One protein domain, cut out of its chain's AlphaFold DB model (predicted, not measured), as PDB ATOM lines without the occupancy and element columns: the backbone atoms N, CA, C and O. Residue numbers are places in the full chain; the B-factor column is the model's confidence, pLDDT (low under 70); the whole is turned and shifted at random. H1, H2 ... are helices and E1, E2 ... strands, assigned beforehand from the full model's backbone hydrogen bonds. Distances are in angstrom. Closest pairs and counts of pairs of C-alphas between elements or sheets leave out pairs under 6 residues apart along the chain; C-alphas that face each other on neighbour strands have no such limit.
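Overview. This is residues 591 to 638 and 656 to 722 of the 941 residues of the protein "nuclear pore complex protein Nup88-like isoform X1" of Dermatophagoides pteronyssinus (UniProt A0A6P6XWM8). A strongly twisted five-stranded sheet curls like part of a barrel, and two of its strands, E2 and E3, run on past the others as a long two-stranded ribbon with the short helix H1 at its far end. A second, smaller ribbon, the hairpin of E4 and E5, extends from the body in another direction, and its tip, residues 688 to 693, sticks out. The printed part has 115 residues with one named helix and seven named strands, in the order E1 E2 H1 E3 E4 E5 E6 E7; the class is mostly strand, though named elements hold only 52 residues. The large sheet has the order E6 E3 E2 E1 E7 and the small one E4 E5, both all antiparallel. The whole is flat, spanning 50 by 46 by 24 A, and only just loose, close to compact, with a radius of gyration of the C-alphas of 16.5 A.

Arrangement. Residues 594 to 595 form a short antiparallel pairing with residues 712 to 713 of E7, residues 709 to 713. E1, residues 610 to 613, is the antiparallel neighbour of E7 at 145 degrees, with N 612 and O 710 2.8 A apart, within hydrogen-bond range. E2, residues 619 to 632, forms a hairpin with E1, with N 611 and O 620 at 2.9 A. E2 bends by 94 degrees at residue 623. H1, residues 633 to 638, is not on the sheet; 0 of its 2 O i to N i+4 pairs are within range, but 3 of 3 O i to N i+3 pairs are. E3, residues 659 to 668, is antiparallel to E2 at 154 degrees, with N 623 and O 665 at 2.8 A and N 628 and O 661 at 2.9 A. E4, residues 683 to 686, and E5, residues 695 to 698, form a hairpin at 150 degrees, with N 685 and O 696 at 2.8 A. E5 runs on into E6, residues 701 to 705, across a break of 2 residues, at 71 degrees. E6 is an edge strand, antiparallel to E3 at 147 degrees, with N 664 and O 704 at 2.8 A. E3 and E4 are apart.

Along the chain. E1 begins at C-alpha 610 (28.057, -40.021, -32.138). E2 measures 27.6 A, E3 27.1 A, E6 13.7 A and E7 12.6 A from first to last C-alpha. E2 ends at C-alpha 632 (9.785, -52.956, -15.225), and E7 ends at C-alpha 713 (27.223, -34.137, -34.849).

Size, cuts and confidence. The C-alphas farthest apart, of Lys 638 and Asp 690, are 51.8 A apart. Residues 639 to 655 are not printed, and C-alphas 638 and 656 are 12.0 A apart across the cut. The link from E3 to E4 is long, with 14 residues. Mean pLDDT of the printed part is 81.3; 23 residues are under 70, among them residues 635 to 638 and 687 to 695.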
ATOM      1  N   ASP A 591      36.105 -27.283 -33.098       52.81
ATOM      2  CA  ASP A 591      34.678 -27.537 -32.963       52.81
ATOM      3  C   ASP A 591      34.471 -29.062 -33.084       52.81
ATOM      4  O   ASP A 591      34.279 -29.598 -34.171       52.81
ATOM      5  N   ILE A 592      34.635 -29.794 -31.969       62.28
ATOM      6  CA  ILE A 592      34.586 -31.273 -31.938       62.28
ATOM      7  C   ILE A 592      33.173 -31.766 -32.269       62.28
ATOM      8  O   ILE A 592      33.006 -32.905 -32.697       62.28
ATOM      9  N   GLY A 593      32.146 -30.932 -32.089       70.50
ATOM     10  CA  GLY A 593      30.796 -31.252 -32.515       70.50
ATOM     11  C   GLY A 593      29.680 -30.485 -31.808       70.50
ATOM     12  O   GLY A 593      29.841 -29.946 -30.715       70.50
ATOM     13  N   ARG A 594      28.494 -30.489 -32.423       82.19
ATOM     14  CA  ARG A 594      27.282 -29.807 -31.963       82.19
ATOM     15  C   ARG A 594      26.258 -30.805 -31.427       82.19
ATOM     16  O   ARG A 594      25.850 -31.715 -32.145       82.19
ATOM     17  N   ILE A 595      25.799 -30.607 -30.190       86.69
ATOM     18  CA  ILE A 595      24.735 -31.424 -29.578       86.69
ATOM     19  C   ILE A 595      23.436 -31.283 -30.384       86.69
ATOM     20  O   ILE A 595      23.012 -30.173 -30.718       86.69
ATOM     21  N   VAL A 596      22.800 -32.419 -30.661       87.38
ATOM     22  CA  VAL A 596      21.510 -32.524 -31.348       87.38
ATOM     23  C   VAL A 596      20.432 -32.920 -30.340       87.38
ATOM     24  O   VAL A 596      20.706 -33.488 -29.284       87.38
ATOM     25  N   SER A 597      19.177 -32.589 -30.642       85.81
ATOM     26  CA  SER A 597      18.054 -33.009 -29.801       85.81
ATOM     27  C   SER A 597      17.910 -34.539 -29.808       85.81
ATOM     28  O   SER A 597      17.979 -35.138 -30.883       85.81
ATOM     29  N   PRO A 598      17.696 -35.185 -28.646       89.19
ATOM     30  CA  PRO A 598      17.427 -36.616 -28.591       89.19
ATOM     31  C   PRO A 598      16.204 -37.002 -29.434       89.19
ATOM     32  O   PRO A 598      15.207 -36.274 -29.447       89.19
ATOM     33  N   LYS A 599      16.272 -38.147 -30.125       88.06
ATOM     34  CA  LYS A 599      15.138 -38.683 -30.885       88.06
ATOM     35  C   LYS A 599      14.051 -39.165 -29.911       88.06
ATOM     36  O   LYS A 599      14.321 -39.503 -28.757       88.06
ATOM     37  N   ILE A 600      12.795 -39.157 -30.356       83.81
ATOM     38  CA  ILE A 600      11.677 -39.703 -29.569       83.81
ATOM     39  C   ILE A 600      11.823 -41.230 -29.551       83.81
ATOM     40  O   ILE A 600      12.224 -41.806 -30.551       83.81
ATOM     41  N   ALA A 601      11.429 -41.908 -28.467       70.38
ATOM     42  CA  ALA A 601      11.652 -43.351 -28.258       70.38
ATOM     43  C   ALA A 601      11.183 -44.303 -29.390       70.38
ATOM     44  O   ALA A 601      11.614 -45.456 -29.431       70.38
ATOM     45  N   ASN A 602      10.309 -43.848 -30.297       73.25
ATOM     46  CA  ASN A 602       9.862 -44.615 -31.466       73.25
ATOM     47  C   ASN A 602      10.802 -44.501 -32.683       73.25
ATOM     48  O   ASN A 602      10.698 -45.306 -33.606       73.25
ATOM     49  N   GLU A 603      11.711 -43.529 -32.701       86.25
ATOM     50  CA  GLU A 603      12.679 -43.296 -33.769       86.25
ATOM     51  C   GLU A 603      14.051 -43.824 -33.350       86.25
ATOM     52  O   GLU A 603      14.567 -43.486 -32.290       86.25
ATOM     53  N   LYS A 604      14.668 -44.674 -34.174       91.31
ATOM     54  CA  LYS A 604      15.973 -45.267 -33.852       91.31
ATOM     55  C   LYS A 604      17.117 -44.319 -34.230       91.31
ATOM     56  O   LYS A 604      16.975 -43.448 -35.087       91.31
ATOM     57  N   TYR A 605      18.260 -44.511 -33.577       93.06
ATOM     58  CA  TYR A 605      19.495 -43.824 -33.943       93.06
ATOM     59  C   TYR A 605      20.177 -44.676 -34.999       93.06
ATOM     60  O   TYR A 605      20.165 -45.907 -34.897       93.06
ATOM     61  N   ASP A 606      20.727 -44.015 -36.003       92.19
ATOM     62  CA  ASP A 606      21.379 -44.664 -37.127       92.19
ATOM     63  C   ASP A 606      22.773 -45.156 -36.714       92.19
ATOM     64  O   ASP A 606      23.330 -44.705 -35.709       92.19
ATOM     65  N   THR A 607      23.324 -46.122 -37.446       93.19
ATOM     66  CA  THR A 607      24.717 -46.564 -37.275       93.19
ATOM     67  C   THR A 607      25.659 -45.396 -37.544       93.19
ATOM     68  O   THR A 607      25.444 -44.658 -38.496       93.19
ATOM     69  N   GLY A 608      26.700 -45.230 -36.726       90.88
ATOM     70  CA  GLY A 608      27.651 -44.127 -36.880       90.88
ATOM     71  C   GLY A 608      27.240 -42.833 -36.170       90.88
ATOM     72  O   GLY A 608      27.980 -41.855 -36.227       90.88
ATOM     73  N   GLN A 609      26.105 -42.812 -35.464       92.75
ATOM     74  CA  GLN A 609      25.700 -41.672 -34.644       92.75
ATOM     75  C   GLN A 609      26.639 -41.525 -33.441       92.75
ATOM     76  O   GLN A 609      26.713 -42.410 -32.584       92.75
ATOM     77  N   PHE A 610      27.304 -40.374 -33.336       93.25
ATOM     78  CA  PHE A 610      28.057 -40.021 -32.138       93.25
ATOM     79  C   PHE A 610      27.141 -39.570 -31.012       93.25
ATOM     80  O   PHE A 610      26.119 -38.914 -31.241       93.25
ATOM     81  N   PHE A 611      27.517 -39.911 -29.785       94.25
ATOM     82  CA  PHE A 611      26.765 -39.527 -28.604       94.25
ATOM     83  C   PHE A 611      27.649 -39.390 -27.366       94.25
ATOM     84  O   PHE A 611      28.736 -39.961 -27.286       94.25
ATOM     85  N   LEU A 612      27.147 -38.643 -26.388       93.69
ATOM     86  CA  LEU A 612      27.622 -38.667 -25.011       93.69
ATOM     87  C   LEU A 612      26.679 -39.538 -24.187       93.69
ATOM     88  O   LEU A 612      25.456 -39.386 -24.271       93.69
ATOM     89  N   HIS A 613      27.221 -40.452 -23.386       93.12
ATOM     90  CA  HIS A 613      26.395 -41.256 -22.497       93.12
ATOM     91  C   HIS A 613      25.825 -40.374 -21.379       93.12
ATOM     92  O   HIS A 613      26.570 -39.809 -20.584       93.12
ATOM     93  N   ARG A 614      24.498 -40.302 -21.255       90.69
ATOM     94  CA  ARG A 614      23.801 -39.405 -20.314       90.69
ATOM     95  C   ARG A 614      24.229 -39.575 -18.855       90.69
ATOM     96  O   ARG A 614      24.315 -38.597 -18.127       90.69
ATOM     97  N   VAL A 615      24.453 -40.822 -18.436       88.88
ATOM     98  CA  VAL A 615      24.819 -41.164 -17.049       88.88
ATOM     99  C   VAL A 615      26.338 -41.168 -16.824       88.88
ATOM    100  O   VAL A 615      26.817 -40.488 -15.926       88.88
ATOM    101  N   PHE A 616      27.099 -41.915 -17.632       89.44
ATOM    102  CA  PHE A 616      28.545 -42.097 -17.458       89.44
ATOM    103  C   PHE A 616      29.436 -41.079 -18.187       89.44
ATOM    104  O   PHE A 616      30.644 -41.088 -17.986       89.44
ATOM    105  N   GLY A 617      28.878 -40.214 -19.035       89.38
ATOM    106  CA  GLY A 617      29.583 -39.074 -19.629       89.38
ATOM    107  C   GLY A 617      30.606 -39.382 -20.727       89.38
ATOM    108  O   GLY A 617      31.219 -38.447 -21.232       89.38
ATOM    109  N   TYR A 618      30.801 -40.642 -21.126       92.00
ATOM    110  CA  TYR A 618      31.765 -40.990 -22.177       92.00
ATOM    111  C   TYR A 618      31.257 -40.676 -23.585       92.00
ATOM    112  O   TYR A 618      30.051 -40.730 -23.850       92.00
ATOM    113  N   ARG A 619      32.189 -40.420 -24.508       92.94
ATOM    114  CA  ARG A 619      31.930 -40.353 -25.949       92.94
ATOM    115  C   ARG A 619      31.808 -41.754 -26.519       92.94
ATOM    116  O   ARG A 619      32.619 -42.634 -26.229       92.94
ATOM    117  N   GLY A 620      30.812 -41.950 -27.367       93.25
ATOM    118  CA  GLY A 620      30.629 -43.204 -28.069       93.25
ATOM    119  C   GLY A 620      30.033 -43.035 -29.454       93.25
ATOM    120  O   GLY A 620      29.589 -41.956 -29.845       93.25
ATOM    121  N   VAL A 621      30.025 -44.141 -30.193       94.75
ATOM    122  CA  VAL A 621      29.368 -44.256 -31.497       94.75
ATOM    123  C   VAL A 621      28.444 -45.465 -31.519       94.75
ATOM    124  O   VAL A 621      28.789 -46.541 -31.020       94.75
ATOM    125  N   THR A 622      27.250 -45.294 -32.078       94.75
ATOM    126  CA  THR A 622      26.277 -46.377 -32.255       94.75
ATOM    127  C   THR A 622      26.723 -47.338 -33.358       94.75
ATOM    128  O   THR A 622      27.116 -46.927 -34.449       94.75
ATOM    129  N   LEU A 623      26.636 -48.643 -33.098       94.06
ATOM    130  CA  LEU A 623      26.884 -49.675 -34.107       94.06
ATOM    131  C   LEU A 623      25.577 -50.139 -34.743       94.06
ATOM    132  O   LEU A 623      25.393 -49.986 -35.943       94.06
ATOM    133  N   PHE A 624      24.652 -50.683 -33.954       93.00
ATOM    134  CA  PHE A 624      23.328 -51.082 -34.434       93.00
ATOM    135  C   PHE A 624      22.333 -51.208 -33.271       93.00
ATOM    136  O   PHE A 624      22.734 -51.515 -32.140       93.00
ATOM    137  N   PRO A 625      21.035 -50.966 -33.525       93.25
ATOM    138  CA  PRO A 625      19.987 -51.129 -32.530       93.25
ATOM    139  C   PRO A 625      19.538 -52.590 -32.404       93.25
ATOM    140  O   PRO A 625      19.501 -53.322 -33.390       93.25
ATOM    141  N   TRP A 626      19.052 -52.970 -31.226       91.56
ATOM    142  CA  TRP A 626      18.146 -54.106 -31.050       91.56
ATOM    143  C   TRP A 626      16.988 -53.710 -30.128       91.56
ATOM    144  O   TRP A 626      17.045 -52.711 -29.410       91.56
ATOM    145  N   THR A 627      15.900 -54.472 -30.162       90.50
ATOM    146  CA  THR A 627      14.738 -54.229 -29.300       90.50
ATOM    147  C   THR A 627      14.687 -55.294 -28.215       90.50
ATOM    148  O   THR A 627      14.528 -56.470 -28.521       90.50
ATOM    149  N   ALA A 628      14.812 -54.879 -26.955       89.56
ATOM    150  CA  ALA A 628      14.712 -55.753 -25.793       89.56
ATOM    151  C   ALA A 628      13.335 -55.627 -25.131       89.56
ATOM    152  O   ALA A 628      12.734 -54.545 -25.115       89.56
ATOM    153  N   LYS A 629      12.829 -56.715 -24.544       90.75
ATOM    154  CA  LYS A 629      11.642 -56.652 -23.684       90.75
ATOM    155  C   LYS A 629      12.064 -56.195 -22.294       90.75
ATOM    156  O   LYS A 629      12.874 -56.850 -21.645       90.75
ATOM    157  N   VAL A 630      11.499 -55.086 -21.824       90.31
ATOM    158  CA  VAL A 630      11.779 -54.552 -20.486       90.31
ATOM    159  C   VAL A 630      10.674 -54.959 -19.519       90.31
ATOM    160  O   VAL A 630       9.520 -54.545 -19.669       90.31
ATOM    161  N   TYR A 631      11.039 -55.733 -18.501       89.94
ATOM    162  CA  TYR A 631      10.208 -56.082 -17.354       89.94
ATOM    163  C   TYR A 631      10.475 -55.093 -16.223       89.94
ATOM    164  O   TYR A 631      11.351 -55.284 -15.380       89.94
ATOM    165  N   ASP A 632       9.697 -54.016 -16.221       88.06
ATOM    166  CA  ASP A 632       9.785 -52.956 -15.225       88.06
ATOM    167  C   ASP A 632       8.794 -53.197 -14.075       88.06
ATOM    168  O   ASP A 632       7.577 -53.028 -14.218       88.06
ATOM    169  N   ARG A 633       9.314 -53.614 -12.917       85.56
ATOM    170  CA  ARG A 633       8.503 -53.933 -11.731       85.56
ATOM    171  C   ARG A 633       8.014 -52.696 -10.982       85.56
ATOM    172  O   ARG A 633       7.071 -52.813 -10.195       85.56
ATOM    173  N   ASP A 634       8.547 -51.513 -11.278       81.81
ATOM    174  CA  ASP A 634       8.120 -50.264 -10.642       81.81
ATOM    175  C   ASP A 634       6.692 -49.870 -11.053       81.81
ATOM    176  O   ASP A 634       5.974 -49.197 -10.309       81.81
ATOM    177  N   GLN A 635       6.223 -50.362 -12.205       65.88
ATOM    178  CA  GLN A 635       4.886 -50.071 -12.735       65.88
ATOM    179  C   GLN A 635       3.756 -50.761 -11.951       65.88
ATOM    180  O   GLN A 635       2.623 -50.275 -11.964       65.88
ATOM    181  N   ARG A 636       4.040 -51.837 -11.198       56.88
ATOM    182  CA  ARG A 636       3.031 -52.517 -10.362       56.88
ATOM    183  C   ARG A 636       2.584 -51.719  -9.147       56.88
ATOM    184  O   ARG A 636       1.450 -51.878  -8.711       56.88
ATOM    185  N   LYS A 637       3.438 -50.848  -8.605       52.41
ATOM    186  CA  LYS A 637       3.102 -50.033  -7.426       52.41
ATOM    187  C   LYS A 637       2.065 -48.933  -7.735       52.41
ATOM    188  O   LYS A 637       1.634 -48.249  -6.815       52.41
ATOM    189  N   LYS A 638       1.654 -48.759  -9.004       45.84
ATOM    190  CA  LYS A 638       0.736 -47.696  -9.461       45.84
ATOM    191  C   LYS A 638      -0.711 -48.129  -9.762       45.84
ATOM    192  O   LYS A 638      -1.518 -47.246 -10.032       45.84
ATOM    193  N   VAL A 656       4.125 -58.730 -14.733       64.69
ATOM    194  CA  VAL A 656       4.528 -57.472 -15.390       64.69
ATOM    195  C   VAL A 656       4.364 -57.679 -16.893       64.69
ATOM    196  O   VAL A 656       4.897 -58.646 -17.427       64.69
ATOM    197  N   THR A 657       3.648 -56.792 -17.583       76.06
ATOM    198  CA  THR A 657       3.587 -56.809 -19.051       76.06
ATOM    199  C   THR A 657       4.884 -56.220 -19.618       76.06
ATOM    200  O   THR A 657       5.137 -55.034 -19.371       76.06
ATOM    201  N   PRO A 658       5.708 -56.990 -20.352       82.31
ATOM    202  CA  PRO A 658       6.943 -56.470 -20.923       82.31
ATOM    203  C   PRO A 658       6.656 -55.380 -21.957       82.31
ATOM    204  O   PRO A 658       5.723 -55.501 -22.754       82.31
ATOM    205  N   LYS A 659       7.479 -54.327 -21.971       85.69
ATOM    206  CA  LYS A 659       7.411 -53.264 -22.984       85.69
ATOM    207  C   LYS A 659       8.654 -53.299 -23.871       85.69
ATOM    208  O   LYS A 659       9.758 -53.304 -23.319       85.69
ATOM    209  N   PRO A 660       8.514 -53.285 -25.207       88.00
ATOM    210  CA  PRO A 660       9.669 -53.200 -26.091       88.00
ATOM    211  C   PRO A 660      10.392 -51.864 -25.869       88.00
ATOM    212  O   PRO A 660       9.756 -50.813 -25.893       88.00
ATOM    213  N   HIS A 661      11.703 -51.906 -25.637       89.94
ATOM    214  CA  HIS A 661      12.578 -50.731 -25.628       89.94
ATOM    215  C   HIS A 661      13.779 -50.967 -26.536       89.94
ATOM    216  O   HIS A 661      14.294 -52.081 -26.642       89.94
ATOM    217  N   THR A 662      14.233 -49.900 -27.184       92.06
ATOM    218  CA  THR A 662      15.404 -49.948 -28.059       92.06
ATOM    219  C   THR A 662      16.685 -49.780 -27.242       92.06
ATOM    220  O   THR A 662      16.812 -48.844 -26.452       92.06
ATOM    221  N   TYR A 663      17.633 -50.680 -27.475       92.94
ATOM    222  CA  TYR A 663      19.006 -50.638 -26.984       92.94
ATOM    223  C   TYR A 663      19.967 -50.629 -28.171       92.94
ATOM    224  O   TYR A 663      19.589 -50.973 -29.291       92.94
ATOM    225  N   TYR A 664      21.207 -50.227 -27.931       93.81
ATOM    226  CA  TYR A 664      22.240 -50.100 -28.950       93.81
ATOM    227  C   TYR A 664      23.499 -50.806 -28.491       93.81
ATOM    228  O   TYR A 664      23.911 -50.649 -27.343       93.81
ATOM    229  N   GLN A 665      24.142 -51.538 -29.401       92.75
ATOM    230  CA  GLN A 665      25.546 -51.876 -29.210       92.75
ATOM    231  C   GLN A 665      26.371 -50.665 -29.642       92.75
ATOM    232  O   GLN A 665      26.107 -50.080 -30.695       92.75
ATOM    233  N   VAL A 666      27.335 -50.267 -28.819       94.06
ATOM    234  CA  VAL A 666      28.110 -49.038 -29.017       94.06
ATOM    235  C   VAL A 666      29.597 -49.293 -28.823       94.06
ATOM    236  O   VAL A 666      29.978 -50.218 -28.106       94.06
ATOM    237  N   LEU A 667      30.428 -48.445 -29.428       93.31
ATOM    238  CA  LEU A 667      31.842 -48.328 -29.075       93.31
ATOM    239  C   LEU A 667      32.051 -47.125 -28.159       93.31
ATOM    240  O   LEU A 667      31.500 -46.057 -28.422       93.31
ATOM    241  N   ILE A 668      32.871 -47.305 -27.128       92.19
ATOM    242  CA  ILE A 668      33.347 -46.263 -26.217       92.19
ATOM    243  C   ILE A 668      34.676 -45.716 -26.750       92.19
ATOM    244  O   ILE A 668      35.527 -46.475 -27.222       92.19
ATOM    245  N   ASP A 669      34.880 -44.404 -26.660       91.50
ATOM    246  CA  ASP A 669      36.190 -43.804 -26.897       91.50
ATOM    247  C   ASP A 669      37.194 -44.237 -25.816       91.50
ATOM    248  O   ASP A 669      36.980 -44.030 -24.620       91.50
ATOM    249  N   GLN A 670      38.326 -44.813 -26.229       87.94
ATOM    250  CA  GLN A 670      39.335 -45.337 -25.304       87.94
ATOM    251  C   GLN A 670      39.931 -44.270 -24.380       87.94
ATOM    252  O   GLN A 670      40.416 -44.609 -23.302       87.94
ATOM    253  N   ARG A 671      39.885 -42.991 -24.771       87.69
ATOM    254  CA  ARG A 671      40.351 -41.872 -23.940       87.69
ATOM    255  C   ARG A 671      39.447 -41.639 -22.732       87.69
ATOM    256  O   ARG A 671      39.921 -41.107 -21.733       87.69
ATOM    257  N   ASP A 672      38.182 -42.044 -22.821       86.12
ATOM    258  CA  ASP A 672      37.190 -41.845 -21.766       86.12
ATOM    259  C   ASP A 672      37.111 -43.050 -20.821       86.12
ATOM    260  O   ASP A 672      36.767 -42.879 -19.655       86.12
ATOM    261  N   CYS A 673      37.500 -44.251 -21.276       82.81
ATOM    262  CA  CYS A 673      37.450 -45.492 -20.493       82.81
ATOM    263  C   CYS A 673      38.024 -45.392 -19.060       82.81
ATOM    264  O   CYS A 673      37.368 -45.912 -18.162       82.81
ATOM    265  N   PRO A 674      39.178 -44.736 -18.793       78.25
ATOM    266  CA  PRO A 674      39.718 -44.622 -17.431       78.25
ATOM    267  C   PRO A 674      38.845 -43.811 -16.461       78.25
ATOM    268  O   PRO A 674      38.980 -43.957 -15.252       78.25
ATOM    269  N   TYR A 675      37.963 -42.952 -16.977       78.25
ATOM    270  CA  TYR A 675      37.127 -42.045 -16.180       78.25
ATOM    271  C   TYR A 675      35.692 -42.558 -16.004       78.25
ATOM    272  O   TYR A 675      34.898 -41.978 -15.261       78.25
ATOM    273  N   VAL A 676      35.341 -43.644 -16.693       77.44
ATOM    274  CA  VAL A 676      34.014 -44.251 -16.652       77.44
ATOM    275  C   VAL A 676      33.938 -45.202 -15.461       77.44
ATOM    276  O   VAL A 676      34.598 -46.235 -15.446       77.44
ATOM    277  N   LYS A 677      33.071 -44.906 -14.482       68.44
ATOM    278  CA  LYS A 677      32.731 -45.817 -13.363       68.44
ATOM    279  C   LYS A 677      31.815 -46.971 -13.809       68.44
ATOM    280  O   LYS A 677      30.776 -47.248 -13.204       68.44
ATOM    281  N   ALA A 678      32.188 -47.605 -14.915       71.88
ATOM    282  CA  ALA A 678      31.590 -48.817 -15.434       71.88
ATOM    283  C   ALA A 678      32.680 -49.734 -15.992       71.88
ATOM    284  O   ALA A 678      33.627 -49.271 -16.626       71.88
ATOM    285  N   GLN A 679      32.532 -51.044 -15.808       73.56
ATOM    286  CA  GLN A 679      33.438 -52.008 -16.428       73.56
ATOM    287  C   GLN A 679      33.272 -51.963 -17.959       73.56
ATOM    288  O   GLN A 679      32.235 -52.358 -18.489       73.56
ATOM    289  N   THR A 680      34.302 -51.495 -18.669       66.88
ATOM    290  CA  THR A 680      34.275 -51.227 -20.123       66.88
ATOM    291  C   THR A 680      34.394 -52.481 -21.000       66.88
ATOM    292  O   THR A 680      34.364 -52.402 -22.227       66.88
ATOM    293  N   GLU A 681      34.494 -53.658 -20.383       70.12
ATOM    294  CA  GLU A 681      34.543 -54.982 -21.012       70.12
ATOM    295  C   GLU A 681      33.157 -55.643 -21.054       70.12
ATOM    296  O   GLU A 681      32.976 -56.817 -20.721       70.12
ATOM    297  N   ALA A 682      32.135 -54.881 -21.442       65.06
ATOM    298  CA  ALA A 682      30.755 -55.345 -21.362       65.06
ATOM    299  C   ALA A 682      30.406 -56.417 -22.407       65.06
ATOM    300  O   ALA A 682      29.299 -56.944 -22.373       65.06
ATOM    301  N   VAL A 683      31.310 -56.798 -23.317       70.94
ATOM    302  CA  VAL A 683      31.081 -57.878 -24.287       70.94
ATOM    303  C   VAL A 683      32.112 -58.984 -24.107       70.94
ATOM    304  O   VAL A 683      33.285 -58.806 -24.415       70.94
ATOM    305  N   THR A 684      31.652 -60.155 -23.669       68.06
ATOM    306  CA  THR A 684      32.480 -61.350 -23.467       68.06
ATOM    307  C   THR A 684      31.968 -62.535 -24.277       68.06
ATOM    308  O   THR A 684      30.759 -62.756 -24.359       68.06
ATOM    309  N   PHE A 685      32.883 -63.351 -24.793       73.12
ATOM    310  CA  PHE A 685      32.599 -64.566 -25.553       73.12
ATOM    311  C   PHE A 685      33.275 -65.786 -24.944       73.12
ATOM    312  O   PHE A 685      34.308 -65.698 -24.281       73.12
ATOM    313  N   LEU A 686      32.697 -66.947 -25.226       70.88
ATOM    314  CA  LEU A 686      33.266 -68.232 -24.867       70.88
ATOM    315  C   LEU A 686      34.241 -68.688 -25.968       70.88
ATOM    316  O   LEU A 686      33.871 -68.734 -27.139       70.88
ATOM    317  N   GLY A 687      35.491 -69.012 -25.615       62.97
ATOM    318  CA  GLY A 687      36.493 -69.505 -26.572       62.97
ATOM    319  C   GLY A 687      36.125 -70.849 -27.223       62.97
ATOM    320  O   GLY A 687      35.493 -71.686 -26.575       62.97
ATOM    321  N   ASN A 688      36.561 -71.071 -28.469       55.75
ATOM    322  CA  ASN A 688      36.171 -72.219 -29.308       55.75
ATOM    323  C   ASN A 688      37.130 -73.440 -29.288       55.75
ATOM    324  O   ASN A 688      36.947 -74.336 -30.105       55.75
ATOM    325  N   HIS A 689      38.130 -73.520 -28.397       48.25
ATOM    326  CA  HIS A 689      39.115 -74.622 -28.403       48.25
ATOM    327  C   HIS A 689      39.232 -75.380 -27.071       48.25
ATOM    328  O   HIS A 689      39.109 -74.798 -25.991       48.25
ATOM    329  N   ASP A 690      39.469 -76.692 -27.193       50.50
ATOM    330  CA  ASP A 690      39.537 -77.692 -26.127       50.50
ATOM    331  C   ASP A 690      40.452 -77.283 -24.952       50.50
ATOM    332  O   ASP A 690      41.560 -76.777 -25.125       50.50
ATOM    333  N   ASN A 691      39.971 -77.554 -23.734       47.75
ATOM    334  CA  ASN A 691      40.662 -77.495 -22.436       47.75
ATOM    335  C   ASN A 691      41.017 -76.149 -21.776       47.75
ATOM    336  O   ASN A 691      41.457 -76.183 -20.628       47.75
ATOM    337  N   THR A 692      40.747 -74.972 -22.353       50.56
ATOM    338  CA  THR A 692      40.911 -73.703 -21.603       50.56
ATOM    339  C   THR A 692      39.561 -73.083 -21.235       50.56
ATOM    340  O   THR A 692      38.727 -72.805 -22.096       50.56
ATOM    341  N   ARG A 693      39.307 -72.808 -19.943       56.41
ATOM    342  CA  ARG A 693      38.140 -72.030 -19.449       56.41
ATOM    343  C   ARG A 693      38.175 -70.542 -19.875       56.41
ATOM    344  O   ARG A 693      37.536 -69.713 -19.243       56.41
ATOM    345  N   ALA A 694      38.918 -70.194 -20.926       59.44
ATOM    346  CA  ALA A 694      39.156 -68.816 -21.331       59.44
ATOM    347  C   ALA A 694      37.867 -68.140 -21.837       59.44
ATOM    348  O   ALA A 694      37.193 -68.646 -22.747       59.44
ATOM    349  N   LEU A 695      37.555 -66.998 -21.223       69.81
ATOM    350  CA  LEU A 695      36.564 -66.022 -21.662       69.81
ATOM    351  C   LEU A 695      37.308 -64.894 -22.385       69.81
ATOM    352  O   LEU A 695      38.345 -64.440 -21.909       69.81
ATOM    353  N   TYR A 696      36.788 -64.450 -23.525       71.19
ATOM    354  CA  TYR A 696      37.362 -63.351 -24.301       71.19
ATOM    355  C   TYR A 696      36.485 -62.116 -24.161       71.19
ATOM    356  O   TYR A 696      35.365 -62.118 -24.665       71.19
ATOM    357  N   ALA A 697      36.982 -61.077 -23.497       76.19
ATOM    358  CA  ALA A 697      36.345 -59.769 -23.470       76.19
ATOM    359  C   ALA A 697      36.787 -58.922 -24.670       76.19
ATOM    360  O   ALA A 697      37.927 -59.023 -25.121       76.19
ATOM    361  N   ILE A 698      35.892 -58.077 -25.178       80.38
ATOM    362  CA  ILE A 698      36.240 -57.004 -26.107       80.38
ATOM    363  C   ILE A 698      36.148 -55.684 -25.336       80.38
ATOM    364  O   ILE A 698      35.034 -55.229 -25.060       80.38
ATOM    365  N   PRO A 699      37.292 -55.070 -24.990       81.25
ATOM    366  CA  PRO A 699      37.313 -53.773 -24.328       81.25
ATOM    367  C   PRO A 699      36.664 -52.699 -25.201       81.25
ATOM    368  O   PRO A 699      36.869 -52.682 -26.414       81.25
ATOM    369  N   GLY A 700      35.909 -51.796 -24.578       84.81
ATOM    370  CA  GLY A 700      35.324 -50.628 -25.237       84.81
ATOM    371  C   GLY A 700      34.048 -50.902 -26.039       84.81
ATOM    372  O   GLY A 700      33.559 -49.988 -26.699       84.81
ATOM    373  N   LEU A 701      33.476 -52.110 -25.982       88.50
ATOM    374  CA  LEU A 701      32.107 -52.372 -26.442       88.50
ATOM    375  C   LEU A 701      31.134 -52.312 -25.262       88.50
ATOM    376  O   LEU A 701      31.366 -52.962 -24.244       88.50
ATOM    377  N   ASP A 702      30.010 -51.618 -25.441       89.88
ATOM    378  CA  ASP A 702      28.953 -51.512 -24.428       89.88
ATOM    379  C   ASP A 702      27.538 -51.571 -25.027       89.88
ATOM    380  O   ASP A 702      27.343 -51.630 -26.247       89.88
ATOM    381  N   TYR A 703      26.547 -51.594 -24.141       90.19
ATOM    382  CA  TYR A 703      25.129 -51.727 -24.413       90.19
ATOM    383  C   TYR A 703      24.356 -50.573 -23.777       90.19
ATOM    384  O   TYR A 703      24.214 -50.496 -22.558       90.19
ATOM    385  N   VAL A 704      23.818 -49.685 -24.609       92.00
ATOM    386  CA  VAL A 704      23.247 -48.407 -24.162       92.00
ATOM    387  C   VAL A 704      21.755 -48.353 -24.466       92.00
ATOM    388  O   VAL A 704      21.322 -48.718 -25.560       92.00
ATOM    389  N   ALA A 705      20.952 -47.913 -23.498       92.69
ATOM    390  CA  ALA A 705      19.524 -47.691 -23.698       92.69
ATOM    391  C   ALA A 705      19.293 -46.437 -24.548       92.69
ATOM    392  O   ALA A 705      20.050 -45.475 -24.458       92.69
ATOM    393  N   HIS A 706      18.204 -46.399 -25.318       93.69
ATOM    394  CA  HIS A 706      17.861 -45.228 -26.133       93.69
ATOM    395  C   HIS A 706      17.858 -43.904 -25.353       93.69
ATOM    396  O   HIS A 706      18.328 -42.890 -25.853       93.69
ATOM    397  N   GLU A 707      17.372 -43.918 -24.112       91.56
ATOM    398  CA  GLU A 707      17.297 -42.728 -23.259       91.56
ATOM    399  C   GLU A 707      18.654 -42.209 -22.760       91.56
ATOM    400  O   GLU A 707      18.738 -41.079 -22.283       91.56
ATOM    401  N   ASP A 708      19.713 -43.012 -22.868       92.75
ATOM    402  CA  ASP A 708      21.052 -42.650 -22.405       92.75
ATOM    403  C   ASP A 708      21.936 -42.071 -23.513       92.75
ATOM    404  O   ASP A 708      23.075 -41.685 -23.254       92.75
ATOM    405  N   VAL A 709      21.414 -41.972 -24.734       94.25
ATOM    406  CA  VAL A 709      22.107 -41.400 -25.887       94.25
ATOM    407  C   VAL A 709      21.840 -39.892 -25.941       94.25
ATOM    408  O   VAL A 709      20.725 -39.465 -26.237       94.25
ATOM    409  N   ILE A 710      22.864 -39.068 -25.694       94.31
ATOM    410  CA  ILE A 710      22.840 -37.629 -26.006       94.31
ATOM    411  C   ILE A 710      23.552 -37.434 -27.351       94.31
ATOM    412  O   ILE A 710      24.785 -37.415 -27.373       94.31
ATOM    413  N   PRO A 711      22.830 -37.338 -28.481       93.56
ATOM    414  CA  PRO A 711      23.454 -37.318 -29.798       93.56
ATOM    415  C   PRO A 711      24.188 -35.997 -30.049       93.56
ATOM    416  O   PRO A 711      23.727 -34.925 -29.652       93.56
ATOM    417  N   TYR A 712      25.307 -36.061 -30.760       90.81
ATOM    418  CA  TYR A 712      25.980 -34.881 -31.297       90.81
ATOM    419  C   TYR A 712      26.495 -35.152 -32.713       90.81
ATOM    420  O   TYR A 712      26.700 -36.300 -33.105       90.81
ATOM    421  N   MET A 713      26.671 -34.091 -33.494       83.81
ATOM    422  CA  MET A 713      27.223 -34.137 -34.849       83.81
ATOM    423  C   MET A 713      28.615 -33.544 -34.873       83.81
ATOM    424  O   MET A 713      28.891 -32.623 -34.118       83.81
ATOM    425  N   SER A 714      29.461 -34.010 -35.780       78.06
ATOM    426  CA  SER A 714      30.793 -33.457 -35.974       78.06
ATOM    427  C   SER A 714      31.228 -33.602 -37.427       78.06
ATOM    428  O   SER A 714      30.753 -34.490 -38.134       78.06
ATOM    429  N   THR A 715      32.109 -32.706 -37.859       68.38
ATOM    430  CA  THR A 715      32.667 -32.651 -39.214       68.38
ATOM    431  C   THR A 715      34.004 -33.387 -39.337       68.38
ATOM    432  O   THR A 715      34.541 -33.492 -40.438       68.38
ATOM    433  N   GLU A 716      34.550 -33.907 -38.234       70.69
ATOM    434  CA  GLU A 716      35.841 -34.593 -38.223       70.69
ATOM    435  C   GLU A 716      35.744 -36.065 -38.653       70.69
ATOM    436  O   GLU A 716      34.818 -36.796 -38.298       70.69
ATOM    437  N   SER A 717      36.759 -36.532 -39.384       68.31
ATOM    438  CA  SER A 717      36.825 -37.896 -39.919       68.31
ATOM    439  C   SER A 717      37.286 -38.954 -38.904       68.31
ATOM    440  O   SER A 717      37.149 -40.149 -39.172       68.31
ATOM    441  N   THR A 718      37.798 -38.558 -37.731       66.88
ATOM    442  CA  THR A 718      38.328 -39.475 -36.701       66.88
ATOM    443  C   THR A 718      38.039 -39.000 -35.272       66.88
ATOM    444  O   THR A 718      38.928 -38.602 -34.522       66.88
ATOM    445  N   LEU A 719      36.774 -39.080 -34.855       76.12
ATOM    446  CA  LEU A 719      36.352 -38.589 -33.532       76.12
ATOM    447  C   LEU A 719      36.508 -39.590 -32.396       76.12
ATOM    448  O   LEU A 719      36.795 -39.180 -31.273       76.12
ATOM    449  N   ILE A 720      36.301 -40.878 -32.679       86.38
ATOM    450  CA  ILE A 720      36.331 -41.943 -31.675       86.38
ATOM    451  C   ILE A 720      37.636 -42.721 -31.798       86.38
ATOM    452  O   ILE A 720      37.885 -43.392 -32.802       86.38
ATOM    453  N   GLN A 721      38.458 -42.674 -30.750       87.75
ATOM    454  CA  GLN A 721      39.676 -43.472 -30.684       87.75
ATOM    455  C   GLN A 721      39.342 -44.884 -30.199       87.75
ATOM    456  O   GLN A 721      39.227 -45.136 -29.002       87.75
ATOM    457  N   HIS A 722      39.176 -45.822 -31.133       88.69
ATOM    458  CA  HIS A 722      38.919 -47.223 -30.805       88.69
ATOM    459  C   HIS A 722      39.472 -48.170 -31.881       88.69
ATOM    460  O   HIS A 722      39.286 -47.941 -33.073       88.69
TER     461      HIS A 722